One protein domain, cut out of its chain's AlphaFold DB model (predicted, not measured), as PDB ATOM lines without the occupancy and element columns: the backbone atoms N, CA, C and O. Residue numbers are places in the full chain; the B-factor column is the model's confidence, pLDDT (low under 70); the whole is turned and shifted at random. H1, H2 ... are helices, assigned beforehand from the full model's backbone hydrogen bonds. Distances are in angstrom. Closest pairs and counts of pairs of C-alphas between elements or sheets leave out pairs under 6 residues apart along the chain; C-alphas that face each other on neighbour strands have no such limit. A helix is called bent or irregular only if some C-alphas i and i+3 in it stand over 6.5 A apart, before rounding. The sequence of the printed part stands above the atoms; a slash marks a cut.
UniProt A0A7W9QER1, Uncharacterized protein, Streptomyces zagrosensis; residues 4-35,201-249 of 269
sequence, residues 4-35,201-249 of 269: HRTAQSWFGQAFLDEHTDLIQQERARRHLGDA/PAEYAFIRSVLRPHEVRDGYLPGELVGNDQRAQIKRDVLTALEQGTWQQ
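AT A GLANCE: This is residues 4 to 35 and 201 to 249 of the 269 residues of an uncharacterized protein of Streptomyces zagrosensis (UniProt A0A7W9QER1). What shape do the helices make? H5, the longest helix, and H3 run opposite ways and meet loosely, H1 packs on both at a slant, and H2 turns a corner from H1 and sticks out as an arm, with short H4 near the other end of H5. What is it built of? The 81 printed residues hold five named helices, H1 to H5 in order, and no named strand, class all helix. How large is it? It is loose, with a radius of gyration of the C-alphas of 14.7 A and spans of 40 by 29 by 22 A.

IN THESE COORDINATES: Where is the longest helix? H5 is residues 229 to 243, 21.0 A, ending at C-alpha 243 (-3.795, 32.793, 1.166). Where are the others? H1 is residues 4 to 14, 15.2 A, from C-alpha 4 (14.952, 33.379, 8.517); H2 is 16 to 29, 19.8 A; H3 is 201 to 214, 20.6 A; H4 is 223 to 226, 5.4 A. H3 is only just irregular: C-alphas 210 and 213 are 6.7 A apart.

HOW THE PARTS SIT: What does H5 touch? It touches H1 at a steep tilt of 52 degrees, the same way, closest C-alphas Ala 14 and Leu 239, 5.8 A. With residues 238 to 242 alone it only just touches H3, with 3 pairs of C-alphas within 8 A, closest Ile 207 and Val 238, 6.7 A, at a shallow tilt of 19 degrees, opposite ways. And beyond? H1 touches H3 at a steep tilt of 53 degrees, opposite ways, closest C-alphas Ala 7 and Ile 207, 6.0 A. H2 is close to H1 but not clearly touching, closest C-alphas Gly 12 and His 19, 5.4 A; H4 likewise to H5, Leu 225 and Arg 231, 5.8 A. How do the backbones run? Every O i to N i+4 pair is within hydrogen-bond range in H2 and H5, 6 of 7 in H1 and 8 of 10 in H3; H4 is too short for one.

THE WHOLE: How far does it reach? The two C-alphas farthest apart, Gly 33 and Gln 249, are 42.0 A apart. Where is the cut? Residues 36 to 200 are not printed; C-alphas 35 and 201 are 28.6 A apart. Where is confidence low? pLDDT is under 70 at residues 35, 226 to 227 and 249.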
ATOM      1  N   HIS A   4      15.239  32.243   9.403       90.19
ATOM      2  CA  HIS A   4      14.952  33.379   8.517       90.19
ATOM      3  C   HIS A   4      14.960  32.983   7.041       90.19
ATOM      4  O   HIS A   4      14.029  33.310   6.310       90.19
ATOM      5  N   ARG A   5      15.953  32.199   6.603       89.00
ATOM      6  CA  ARG A   5      15.968  31.668   5.228       89.00
ATOM      7  C   ARG A   5      14.764  30.770   4.944       89.00
ATOM      8  O   ARG A   5      14.270  30.736   3.821       89.00
ATOM      9  N   THR A   6      14.296  30.044   5.961       89.62
ATOM     10  CA  THR A   6      13.084  29.220   5.860       89.62
ATOM     11  C   THR A   6      11.854  30.100   5.682       89.62
ATOM     12  O   THR A   6      11.093  29.870   4.748       89.62
ATOM     13  N   ALA A   7      11.715  31.133   6.516       91.50
ATOM     14  CA  ALA A   7      10.626  32.095   6.437       91.50
ATOM     15  C   ALA A   7      10.583  32.784   5.068       91.50
ATOM     16  O   ALA A   7       9.567  32.707   4.394       91.50
ATOM     17  N   GLN A   8      11.704  33.347   4.604       91.56
ATOM     18  CA  GLN A   8      11.815  33.981   3.282       91.56
ATOM     19  C   GLN A   8      11.465  33.019   2.140       91.56
ATOM     20  O   GLN A   8      10.816  33.406   1.173       91.56
ATOM     21  N   SER A   9      11.867  31.748   2.246       90.38
ATOM     22  CA  SER A   9      11.517  30.740   1.243       90.38
ATOM     23  C   SER A   9      10.026  30.416   1.218       90.38
ATOM     24  O   SER A   9       9.523  30.086   0.147       90.38
ATOM     25  N   TRP A  10       9.343  30.406   2.362       93.19
ATOM     26  CA  TRP A  10       7.891  30.209   2.408       93.19
ATOM     27  C   TRP A  10       7.167  31.468   1.944       93.19
ATOM     28  O   TRP A  10       6.190  31.379   1.213       93.19
ATOM     29  N   PHE A  11       7.706  32.635   2.280       92.69
ATOM     30  CA  PHE A  11       7.142  33.918   1.904       92.69
ATOM     31  C   PHE A  11       7.143  34.152   0.395       92.69
ATOM     32  O   PHE A  11       6.105  34.466  -0.173       92.69
ATOM     33  N   GLY A  12       8.259  33.856  -0.279       89.56
ATOM     34  CA  GLY A  12       8.310  33.895  -1.742       89.56
ATOM     35  C   GLY A  12       7.379  32.885  -2.429       89.56
ATOM     36  O   GLY A  12       7.098  33.036  -3.606       89.56
ATOM     37  N   GLN A  13       6.886  31.859  -1.723       91.56
ATOM     38  CA  GLN A  13       5.867  30.947  -2.263       91.56
ATOM     39  C   GLN A  13       4.446  31.466  -2.054       91.56
ATOM     40  O   GLN A  13       3.603  31.232  -2.911       91.56
ATOM     41  N   ALA A  14       4.186  32.150  -0.938       91.75
ATOM     42  CA  ALA A  14       2.895  32.783  -0.682       91.75
ATOM     43  C   ALA A  14       2.630  33.950  -1.651       91.75
ATOM     44  O   ALA A  14       1.501  34.133  -2.089       91.75
ATOM     45  N   PHE A  15       3.679  34.685  -2.033       92.19
ATOM     46  CA  PHE A  15       3.616  35.832  -2.944       92.19
ATOM     47  C   PHE A  15       4.405  35.559  -4.231       92.19
ATOM     48  O   PHE A  15       5.318  36.303  -4.576       92.19
ATOM     49  N   LEU A  16       4.108  34.447  -4.911       92.00
ATOM     50  CA  LEU A  16       4.933  33.944  -6.017       92.00
ATOM     51  C   LEU A  16       5.099  34.945  -7.170       92.00
ATOM     52  O   LEU A  16       6.220  35.127  -7.649       92.00
ATOM     53  N   ASP A  17       4.012  35.580  -7.605       93.56
ATOM     54  CA  ASP A  17       4.036  36.506  -8.743       93.56
ATOM     55  C   ASP A  17       4.870  37.752  -8.409       93.56
ATOM     56  O   ASP A  17       5.846  38.051  -9.095       93.56
ATOM     57  N   GLU A  18       4.585  38.400  -7.274       94.50
ATOM     58  CA  GLU A  18       5.340  39.564  -6.796       94.50
ATOM     59  C   GLU A  18       6.813  39.223  -6.524       94.50
ATOM     60  O   GLU A  18       7.718  39.980  -6.875       94.50
ATOM     61  N   HIS A  19       7.089  38.054  -5.939       93.19
ATOM     62  CA  HIS A  19       8.454  37.588  -5.704       93.19
ATOM     63  C   HIS A  19       9.218  37.385  -7.013       93.19
ATOM     64  O   HIS A  19      10.395  37.744  -7.109       93.19
ATOM     65  N   THR A  20       8.548  36.835  -8.024       92.56
ATOM     66  CA  THR A  20       9.117  36.646  -9.360       92.56
ATOM     67  C   THR A  20       9.421  37.996 -10.005       92.56
ATOM     68  O   THR A  20      10.534  38.182 -10.505       92.56
ATOM     69  N   ASP A  21       8.503  38.957  -9.915       94.69
ATOM     70  CA  ASP A  21       8.696  40.313 -10.431       94.69
ATOM     71  C   ASP A  21       9.857  41.030  -9.735       94.69
ATOM     72  O   ASP A  21      10.738  41.573 -10.406       94.69
ATOM     73  N   LEU A  22       9.940  40.966  -8.402       95.00
ATOM     74  CA  LEU A  22      11.050  41.537  -7.632       95.00
ATOM     75  C   LEU A  22      12.393  40.898  -8.002       95.00
ATOM     76  O   LEU A  22      13.401  41.596  -8.132       95.00
ATOM     77  N   ILE A  23      12.430  39.579  -8.225       92.62
ATOM     78  CA  ILE A  23      13.635  38.899  -8.715       92.62
ATOM     79  C   ILE A  23      14.035  39.442 -10.089       92.62
ATOM     80  O   ILE A  23      15.224  39.685 -10.313       92.62
ATOM     81  N   GLN A  24      13.085  39.628 -11.008       92.38
ATOM     82  CA  GLN A  24      13.386  40.149 -12.342       92.38
ATOM     83  C   GLN A  24      13.842  41.607 -12.305       92.38
ATOM     84  O   GLN A  24      14.819  41.955 -12.968       92.38
ATOM     85  N   GLN A  25      13.228  42.439 -11.466       93.75
ATOM     86  CA  GLN A  25      13.661  43.818 -11.239       93.75
ATOM     87  C   GLN A  25      15.090  43.869 -10.685       93.75
ATOM     88  O   GLN A  25      15.943  44.580 -11.220       93.75
ATOM     89  N   GLU A  26      15.405  43.060  -9.668       94.12
ATOM     90  CA  GLU A  26      16.743  43.027  -9.070       94.12
ATOM     91  C   GLU A  26      17.809  42.448 -10.016       94.12
ATOM     92  O   GLU A  26      18.983  42.840  -9.935       94.12
ATOM     93  N   ARG A  27      17.420  41.548 -10.929       92.12
ATOM     94  CA  ARG A  27      18.278  41.066 -12.022       92.12
ATOM     95  C   ARG A  27      18.535  42.159 -13.050       92.12
ATOM     96  O   ARG A  27      19.701  42.457 -13.313       92.12
ATOM     97  N   ALA A  28      17.484  42.807 -13.551       92.44
ATOM     98  CA  ALA A  28      17.584  43.906 -14.506       92.44
ATOM     99  C   ALA A  28      18.451  45.052 -13.958       92.44
ATOM    100  O   ALA A  28      19.366  45.513 -14.640       92.44
ATOM    101  N   ARG A  29      18.257  45.435 -12.687       92.69
ATOM    102  CA  ARG A  29      19.050  46.466 -11.995       92.69
ATOM    103  C   ARG A  29      20.543  46.135 -11.907       92.69
ATOM    104  O   ARG A  29      21.373  47.037 -11.881       92.69
ATOM    105  N   ARG A  30      20.893  44.850 -11.836       91.06
ATOM    106  CA  ARG A  30      22.287  44.366 -11.806       91.06
ATOM    107  C   ARG A  30      22.821  44.002 -13.188       91.06
ATOM    108  O   ARG A  30      23.920  43.459 -13.269       91.06
ATOM    109  N   HIS A  31      22.054  44.261 -14.248       90.69
ATOM    110  CA  HIS A  31      22.363  43.832 -15.613       90.69
ATOM    111  C   HIS A  31      22.642  42.322 -15.706       90.69
ATOM    112  O   HIS A  31      23.454  41.862 -16.507       90.69
ATOM    113  N   LEU A  32      21.966  41.541 -14.861       85.56
ATOM    114  CA  LEU A  32      21.953  40.094 -14.965       85.56
ATOM    115  C   LEU A  32      20.943  39.754 -16.055       85.56
ATOM    116  O   LEU A  32      19.752  39.999 -15.886       85.56
ATOM    117  N   GLY A  33      21.429  39.227 -17.181       81.06
ATOM    118  CA  GLY A  33      20.557  38.603 -18.176       81.06
ATOM    119  C   GLY A  33      19.859  37.369 -17.600       81.06
ATOM    120  O   GLY A  33      19.893  37.117 -16.391       81.06
ATOM    121  N   ASP A  34      19.282  36.544 -18.466       74.75
ATOM    122  CA  ASP A  34      18.644  35.316 -18.007       74.75
ATOM    123  C   ASP A  34      19.621  34.427 -17.232       74.75
ATOM    124  O   ASP A  34      20.834  34.370 -17.505       74.75
ATOM    125  N   ALA A  35      19.090  33.755 -16.208       67.44
ATOM    126  CA  ALA A  35      19.849  32.749 -15.488       67.44
ATOM    127  C   ALA A  35      20.294  31.691 -16.506       67.44
ATOM    128  O   ALA A  35      19.449  31.179 -17.244       67.44
ATOM    129  N   PRO A 201       5.431  43.461   6.052       93.94
ATOM    130  CA  PRO A 201       6.124  43.189   7.308       93.94
ATOM    131  C   PRO A 201       5.276  42.381   8.300       93.94
ATOM    132  O   PRO A 201       5.829  41.627   9.106       93.94
ATOM    133  N   ALA A 202       3.946  42.512   8.259       93.12
ATOM    134  CA  ALA A 202       3.038  41.837   9.185       93.12
ATOM    135  C   ALA A 202       2.903  40.340   8.859       93.12
ATOM    136  O   ALA A 202       3.004  39.486   9.743       93.12
ATOM    137  N   GLU A 203       2.763  40.017   7.580       93.25
ATOM    138  CA  GLU A 203       2.678  38.668   7.041       93.25
ATOM    139  C   GLU A 203       4.000  37.919   7.257       93.25
ATOM    140  O   GLU A 203       4.019  36.764   7.693       93.25
ATOM    141  N   TYR A 204       5.132  38.595   7.037       93.31
ATOM    142  CA  TYR A 204       6.441  38.024   7.340       93.31
ATOM    143  C   TYR A 204       6.619  37.775   8.847       93.31
ATOM    144  O   TYR A 204       7.113  36.715   9.254       93.31
ATOM    145  N   ALA A 205       6.178  38.711   9.697       92.88
ATOM    146  CA  ALA A 205       6.197  38.544  11.149       92.88
ATOM    147  C   ALA A 205       5.328  37.363  11.612       92.88
ATOM    148  O   ALA A 205       5.729  36.652  12.537       92.88
ATOM    149  N   PHE A 206       4.200  37.095  10.947       93.88
ATOM    150  CA  PHE A 206       3.384  35.905  11.193       93.88
ATOM    151  C   PHE A 206       4.157  34.610  10.905       93.88
ATOM    152  O   PHE A 206       4.231  33.735  11.765       93.88
ATOM    153  N   ILE A 207       4.834  34.492   9.757       92.69
ATOM    154  CA  ILE A 207       5.660  33.301   9.487       92.69
ATOM    155  C   ILE A 207       6.738  33.131  10.566       92.69
ATOM    156  O   ILE A 207       6.992  32.021  11.047       92.69
ATOM    157  N   ARG A 208       7.387  34.231  10.969       93.12
ATOM    158  CA  ARG A 208       8.393  34.201  12.038       93.12
ATOM    159  C   ARG A 208       7.793  33.763  13.371       93.12
ATOM    160  O   ARG A 208       8.441  32.982  14.063       93.12
ATOM    161  N   SER A 209       6.588  34.212  13.721       91.69
ATOM    162  CA  SER A 209       5.924  33.831  14.972       91.69
ATOM    163  C   SER A 209       5.560  32.347  15.003       91.69
ATOM    164  O   SER A 209       5.698  31.726  16.053       91.69
ATOM    165  N   VAL A 210       5.204  31.756  13.858       91.44
ATOM    166  CA  VAL A 210       4.944  30.314  13.737       91.44
ATOM    167  C   VAL A 210       6.232  29.494  13.830       91.44
ATOM    168  O   VAL A 210       6.249  28.432  14.445       91.44
ATOM    169  N   LEU A 211       7.337  29.970  13.251       90.69
ATOM    170  CA  LEU A 211       8.613  29.246  13.284       90.69
ATOM    171  C   LEU A 211       9.337  29.341  14.632       90.69
ATOM    172  O   LEU A 211      10.040  28.405  15.009       90.69
ATOM    173  N   ARG A 212       9.187  30.457  15.352       90.62
ATOM    174  CA  ARG A 212       9.944  30.765  16.576       90.62
ATOM    175  C   ARG A 212       9.813  29.710  17.691       90.62
ATOM    176  O   ARG A 212      10.848  29.369  18.256       90.62
ATOM    177  N   PRO A 213       8.629  29.140  17.993       90.38
ATOM    178  CA  PRO A 213       8.489  28.063  18.979       90.38
ATOM    179  C   PRO A 213       9.292  26.800  18.651       90.38
ATOM    180  O   PRO A 213       9.561  25.996  19.536       90.38
ATOM    181  N   HIS A 214       9.670  26.617  17.386       87.81
ATOM    182  CA  HIS A 214      10.436  25.464  16.925       87.81
ATOM    183  C   HIS A 214      11.941  25.745  16.842       87.81
ATOM    184  O   HIS A 214      12.683  24.895  16.359       87.81
ATOM    185  N   GLU A 215      12.419  26.919  17.256       90.44
ATOM    186  CA  GLU A 215      13.845  27.244  17.246       90.44
ATOM    187  C   GLU A 215      14.548  26.666  18.485       90.44
ATOM    188  O   GLU A 215      14.132  26.899  19.614       90.44
ATOM    189  N   VAL A 216      15.646  25.925  18.286       88.81
ATOM    190  CA  VAL A 216      16.471  25.386  19.398       88.81
ATOM    191  C   VAL A 216      17.423  26.448  19.946       88.81
ATOM    192  O   VAL A 216      17.832  26.418  21.102       88.81
ATOM    193  N   ARG A 217      17.810  27.389  19.088       85.19
ATOM    194  CA  ARG A 217      18.595  28.580  19.415       85.19
ATOM    195  C   ARG A 217      18.177  29.685  18.458       85.19
ATOM    196  O   ARG A 217      17.695  29.376  17.369       85.19
ATOM    197  N   ASP A 218      18.415  30.931  18.843       83.31
ATOM    198  CA  ASP A 218      17.941  32.106  18.111       83.31
ATOM    199  C   ASP A 218      18.231  32.025  16.601       83.31
ATOM    200  O   ASP A 218      19.385  31.935  16.172       83.31
ATOM    201  N   GLY A 219      17.170  31.954  15.793       85.06
ATOM    202  CA  GLY A 219      17.253  31.867  14.337       85.06
ATOM    203  C   GLY A 219      17.625  30.492  13.764       85.06
ATOM    204  O   GLY A 219      17.881  30.399  12.559       85.06
ATOM    205  N   TYR A 220      17.640  29.413  14.555       89.81
ATOM    206  CA  TYR A 220      17.959  28.058  14.085       89.81
ATOM    207  C   TYR A 220      16.907  27.011  14.454       89.81
ATOM    208  O   TYR A 220      16.673  26.699  15.619       89.81
ATOM    209  N   LEU A 221      16.387  26.360  13.416       86.06
ATOM    210  CA  LEU A 221      15.504  25.200  13.516       86.06
ATOM    211  C   LEU A 221      16.318  23.898  13.686       86.06
ATOM    212  O   LEU A 221      17.400  23.788  13.076       86.06
ATOM    213  N   PRO A 222      15.807  22.909  14.449       85.75
ATOM    214  CA  PRO A 222      16.451  21.617  14.654       85.75
ATOM    215  C   PRO A 222      16.553  20.838  13.345       85.75
ATOM    216  O   PRO A 222      15.743  21.011  12.432       85.75
ATOM    217  N   GLY A 223      17.558  19.965  13.247       76.44
ATOM    218  CA  GLY A 223      17.731  19.084  12.087       76.44
ATOM    219  C   GLY A 223      16.547  18.133  11.887       76.44
ATOM    220  O   GLY A 223      16.155  17.878  10.754       76.44
ATOM    221  N   GLU A 224      15.925  17.695  12.981       75.75
ATOM    222  CA  GLU A 224      14.758  16.803  12.994       75.75
ATOM    223  C   GLU A 224      13.546  17.407  12.271       75.75
ATOM    224  O   GLU A 224      12.804  16.695  11.602       75.75
ATOM    225  N   LEU A 225      13.390  18.735  12.300       73.06
ATOM    226  CA  LEU A 225      12.323  19.431  11.580       73.06
ATOM    227  C   LEU A 225      12.552  19.427  10.055       73.06
ATOM    228  O   LEU A 225      11.629  19.659   9.286       73.06
ATOM    229  N   VAL A 226      13.778  19.198   9.572       61.34
ATOM    230  CA  VAL A 226      14.124  19.325   8.141       61.34
ATOM    231  C   VAL A 226      13.616  18.138   7.312       61.34
ATOM    232  O   VAL A 226      13.349  18.315   6.125       61.34
ATOM    233  N   GLY A 227      13.436  16.966   7.929       61.28
ATOM    234  CA  GLY A 227      13.016  15.729   7.252       61.28
ATOM    235  C   GLY A 227      11.664  15.166   7.692       61.28
ATOM    236  O   GLY A 227      11.317  14.072   7.269       61.28
ATOM    237  N   ASN A 228      10.925  15.872   8.550       73.06
ATOM    238  CA  ASN A 228       9.714  15.355   9.184       73.06
ATOM    239  C   ASN A 228       8.442  15.932   8.534       73.06
ATOM    240  O   ASN A 228       8.391  17.124   8.202       73.06
ATOM    241  N   ASP A 229       7.398  15.107   8.418       81.31
ATOM    242  CA  ASP A 229       6.055  15.474   7.943       81.31
ATOM    243  C   ASP A 229       5.490  16.689   8.687       81.31
ATOM    244  O   ASP A 229       4.770  17.511   8.115       81.31
ATOM    245  N   GLN A 230       5.910  16.872   9.941       84.44
ATOM    246  CA  GLN A 230       5.585  18.038  10.755       84.44
ATOM    247  C   GLN A 230       5.933  19.369  10.067       84.44
ATOM    248  O   GLN A 230       5.122  20.290  10.068       84.44
ATOM    249  N   ARG A 231       7.101  19.493   9.422       85.94
ATOM    250  CA  ARG A 231       7.468  20.734   8.713       85.94
ATOM    251  C   ARG A 231       6.614  20.959   7.480       85.94
ATOM    252  O   ARG A 231       6.293  22.102   7.164       85.94
ATOM    253  N   ALA A 232       6.284  19.886   6.768       87.00
ATOM    254  CA  ALA A 232       5.407  19.964   5.611       87.00
ATOM    255  C   ALA A 232       3.990  20.388   6.019       87.00
ATOM    256  O   ALA A 232       3.358  21.140   5.281       87.00
ATOM    257  N   GLN A 233       3.509  19.944   7.185       88.12
ATOM    258  CA  GLN A 233       2.235  20.385   7.750       88.12
ATOM    259  C   GLN A 233       2.283  21.865   8.151       88.12
ATOM    260  O   GLN A 233       1.511  22.641   7.604       88.12
ATOM    261  N   ILE A 234       3.257  22.281   8.974       90.25
ATOM    262  CA  ILE A 234       3.417  23.691   9.389       90.25
ATOM    263  C   ILE A 234       3.492  24.612   8.168       90.25
ATOM    264  O   ILE A 234       2.829  25.642   8.114       90.25
ATOM    265  N   LYS A 235       4.285  24.232   7.159       92.44
ATOM    266  CA  LYS A 235       4.393  24.991   5.913       92.44
ATOM    267  C   LYS A 235       3.032  25.137   5.227       92.44
ATOM    268  O   LYS A 235       2.707  26.237   4.797       92.44
ATOM    269  N   ARG A 236       2.271  24.045   5.083       91.50
ATOM    270  CA  ARG A 236       0.940  24.076   4.456       91.50
ATOM    271  C   ARG A 236      -0.000  24.993   5.226       91.50
ATOM    272  O   ARG A 236      -0.577  25.876   4.611       91.50
ATOM    273  N   ASP A 237      -0.062  24.852   6.546       91.38
ATOM    274  CA  ASP A 237      -0.939  25.661   7.397       91.38
ATOM    275  C   ASP A 237      -0.605  27.154   7.293       91.38
ATOM    276  O   ASP A 237      -1.498  27.983   7.147       91.38
ATOM    277  N   VAL A 238       0.688  27.502   7.289       92.62
ATOM    278  CA  VAL A 238       1.153  28.885   7.107       92.62
ATOM    279  C   VAL A 238       0.757  29.436   5.739       92.62
ATOM    280  O   VAL A 238       0.238  30.546   5.665       92.62
ATOM    281  N   LEU A 239       1.002  28.685   4.661       93.12
ATOM    282  CA  LEU A 239       0.681  29.138   3.306       93.12
ATOM    283  C   LEU A 239      -0.831  29.295   3.112       93.12
ATOM    284  O   LEU A 239      -1.264  30.314   2.587       93.12
ATOM    285  N   THR A 240      -1.628  28.348   3.608       92.12
ATOM    286  CA  THR A 240      -3.093  28.433   3.586       92.12
ATOM    287  C   THR A 240      -3.601  29.611   4.417       92.12
ATOM    288  O   THR A 240      -4.507  30.316   3.980       92.12
ATOM    289  N   ALA A 241      -3.013  29.876   5.588       89.88
ATOM    290  CA  ALA A 241      -3.414  31.008   6.418       89.88
ATOM    291  C   ALA A 241      -3.126  32.360   5.749       89.88
ATOM    292  O   ALA A 241      -3.933  33.282   5.868       89.88
ATOM    293  N   LEU A 242      -1.999  32.469   5.035       91.31
ATOM    294  CA  LEU A 242      -1.644  33.649   4.244       91.31
ATOM    295  C   LEU A 242      -2.595  33.843   3.060       91.31
ATOM    296  O   LEU A 242      -3.125  34.936   2.892       91.31
ATOM    297  N   GLU A 243      -2.873  32.777   2.308       90.50
ATOM    298  CA  GLU A 243      -3.795  32.793   1.166       90.50
ATOM    299  C   GLU A 243      -5.225  33.188   1.573       90.50
ATOM    300  O   GLU A 243      -5.884  33.963   0.884       90.50
ATOM    301  N   GLN A 244      -5.704  32.695   2.717       89.88
ATOM    302  CA  GLN A 244      -7.065  32.950   3.206       89.88
ATOM    303  C   GLN A 244      -7.194  34.232   4.046       89.88
ATOM    304  O   GLN A 244      -8.290  34.552   4.503       89.88
ATOM    305  N   GLY A 245      -6.093  34.941   4.319       87.12
ATOM    306  CA  GLY A 245      -6.086  36.116   5.201       87.12
ATOM    307  C   GLY A 245      -6.367  35.812   6.684       87.12
ATOM    308  O   GLY A 245      -6.502  36.729   7.494       87.12
ATOM    309  N   THR A 246      -6.442  34.538   7.076       88.38
ATOM    310  CA  THR A 246      -6.778  34.109   8.448       88.38
ATOM    311  C   THR A 246      -5.622  34.296   9.432       88.38
ATOM    312  O   THR A 246      -5.825  34.276  10.647       88.38
ATOM    313  N   TRP A 247      -4.415  34.569   8.929       85.88
ATOM    314  CA  TRP A 247      -3.226  34.887   9.725       85.88
ATOM    315  C   TRP A 247      -3.407  36.108  10.643       85.88
ATOM    316  O   TRP A 247      -2.782  36.172  11.699       85.88
ATOM    317  N   GLN A 248      -4.301  37.044  10.303       80.25
ATOM    318  CA  GLN A 248      -4.609  38.211  11.141       80.25
ATOM    319  C   GLN A 248      -5.333  37.837  12.444       80.25
ATOM    320  O   GLN A 248      -5.274  38.569  13.430       80.25
ATOM    321  N   GLN A 249      -6.017  36.690  12.453       67.94
ATOM    322  CA  GLN A 249      -6.754  36.168  13.608       67.94
ATOM    323  C   GLN A 249      -5.917  35.174  14.424       67.94
ATOM    324  O   GLN A 249      -6.289  34.814  15.544       67.94
TER     325      GLN A 249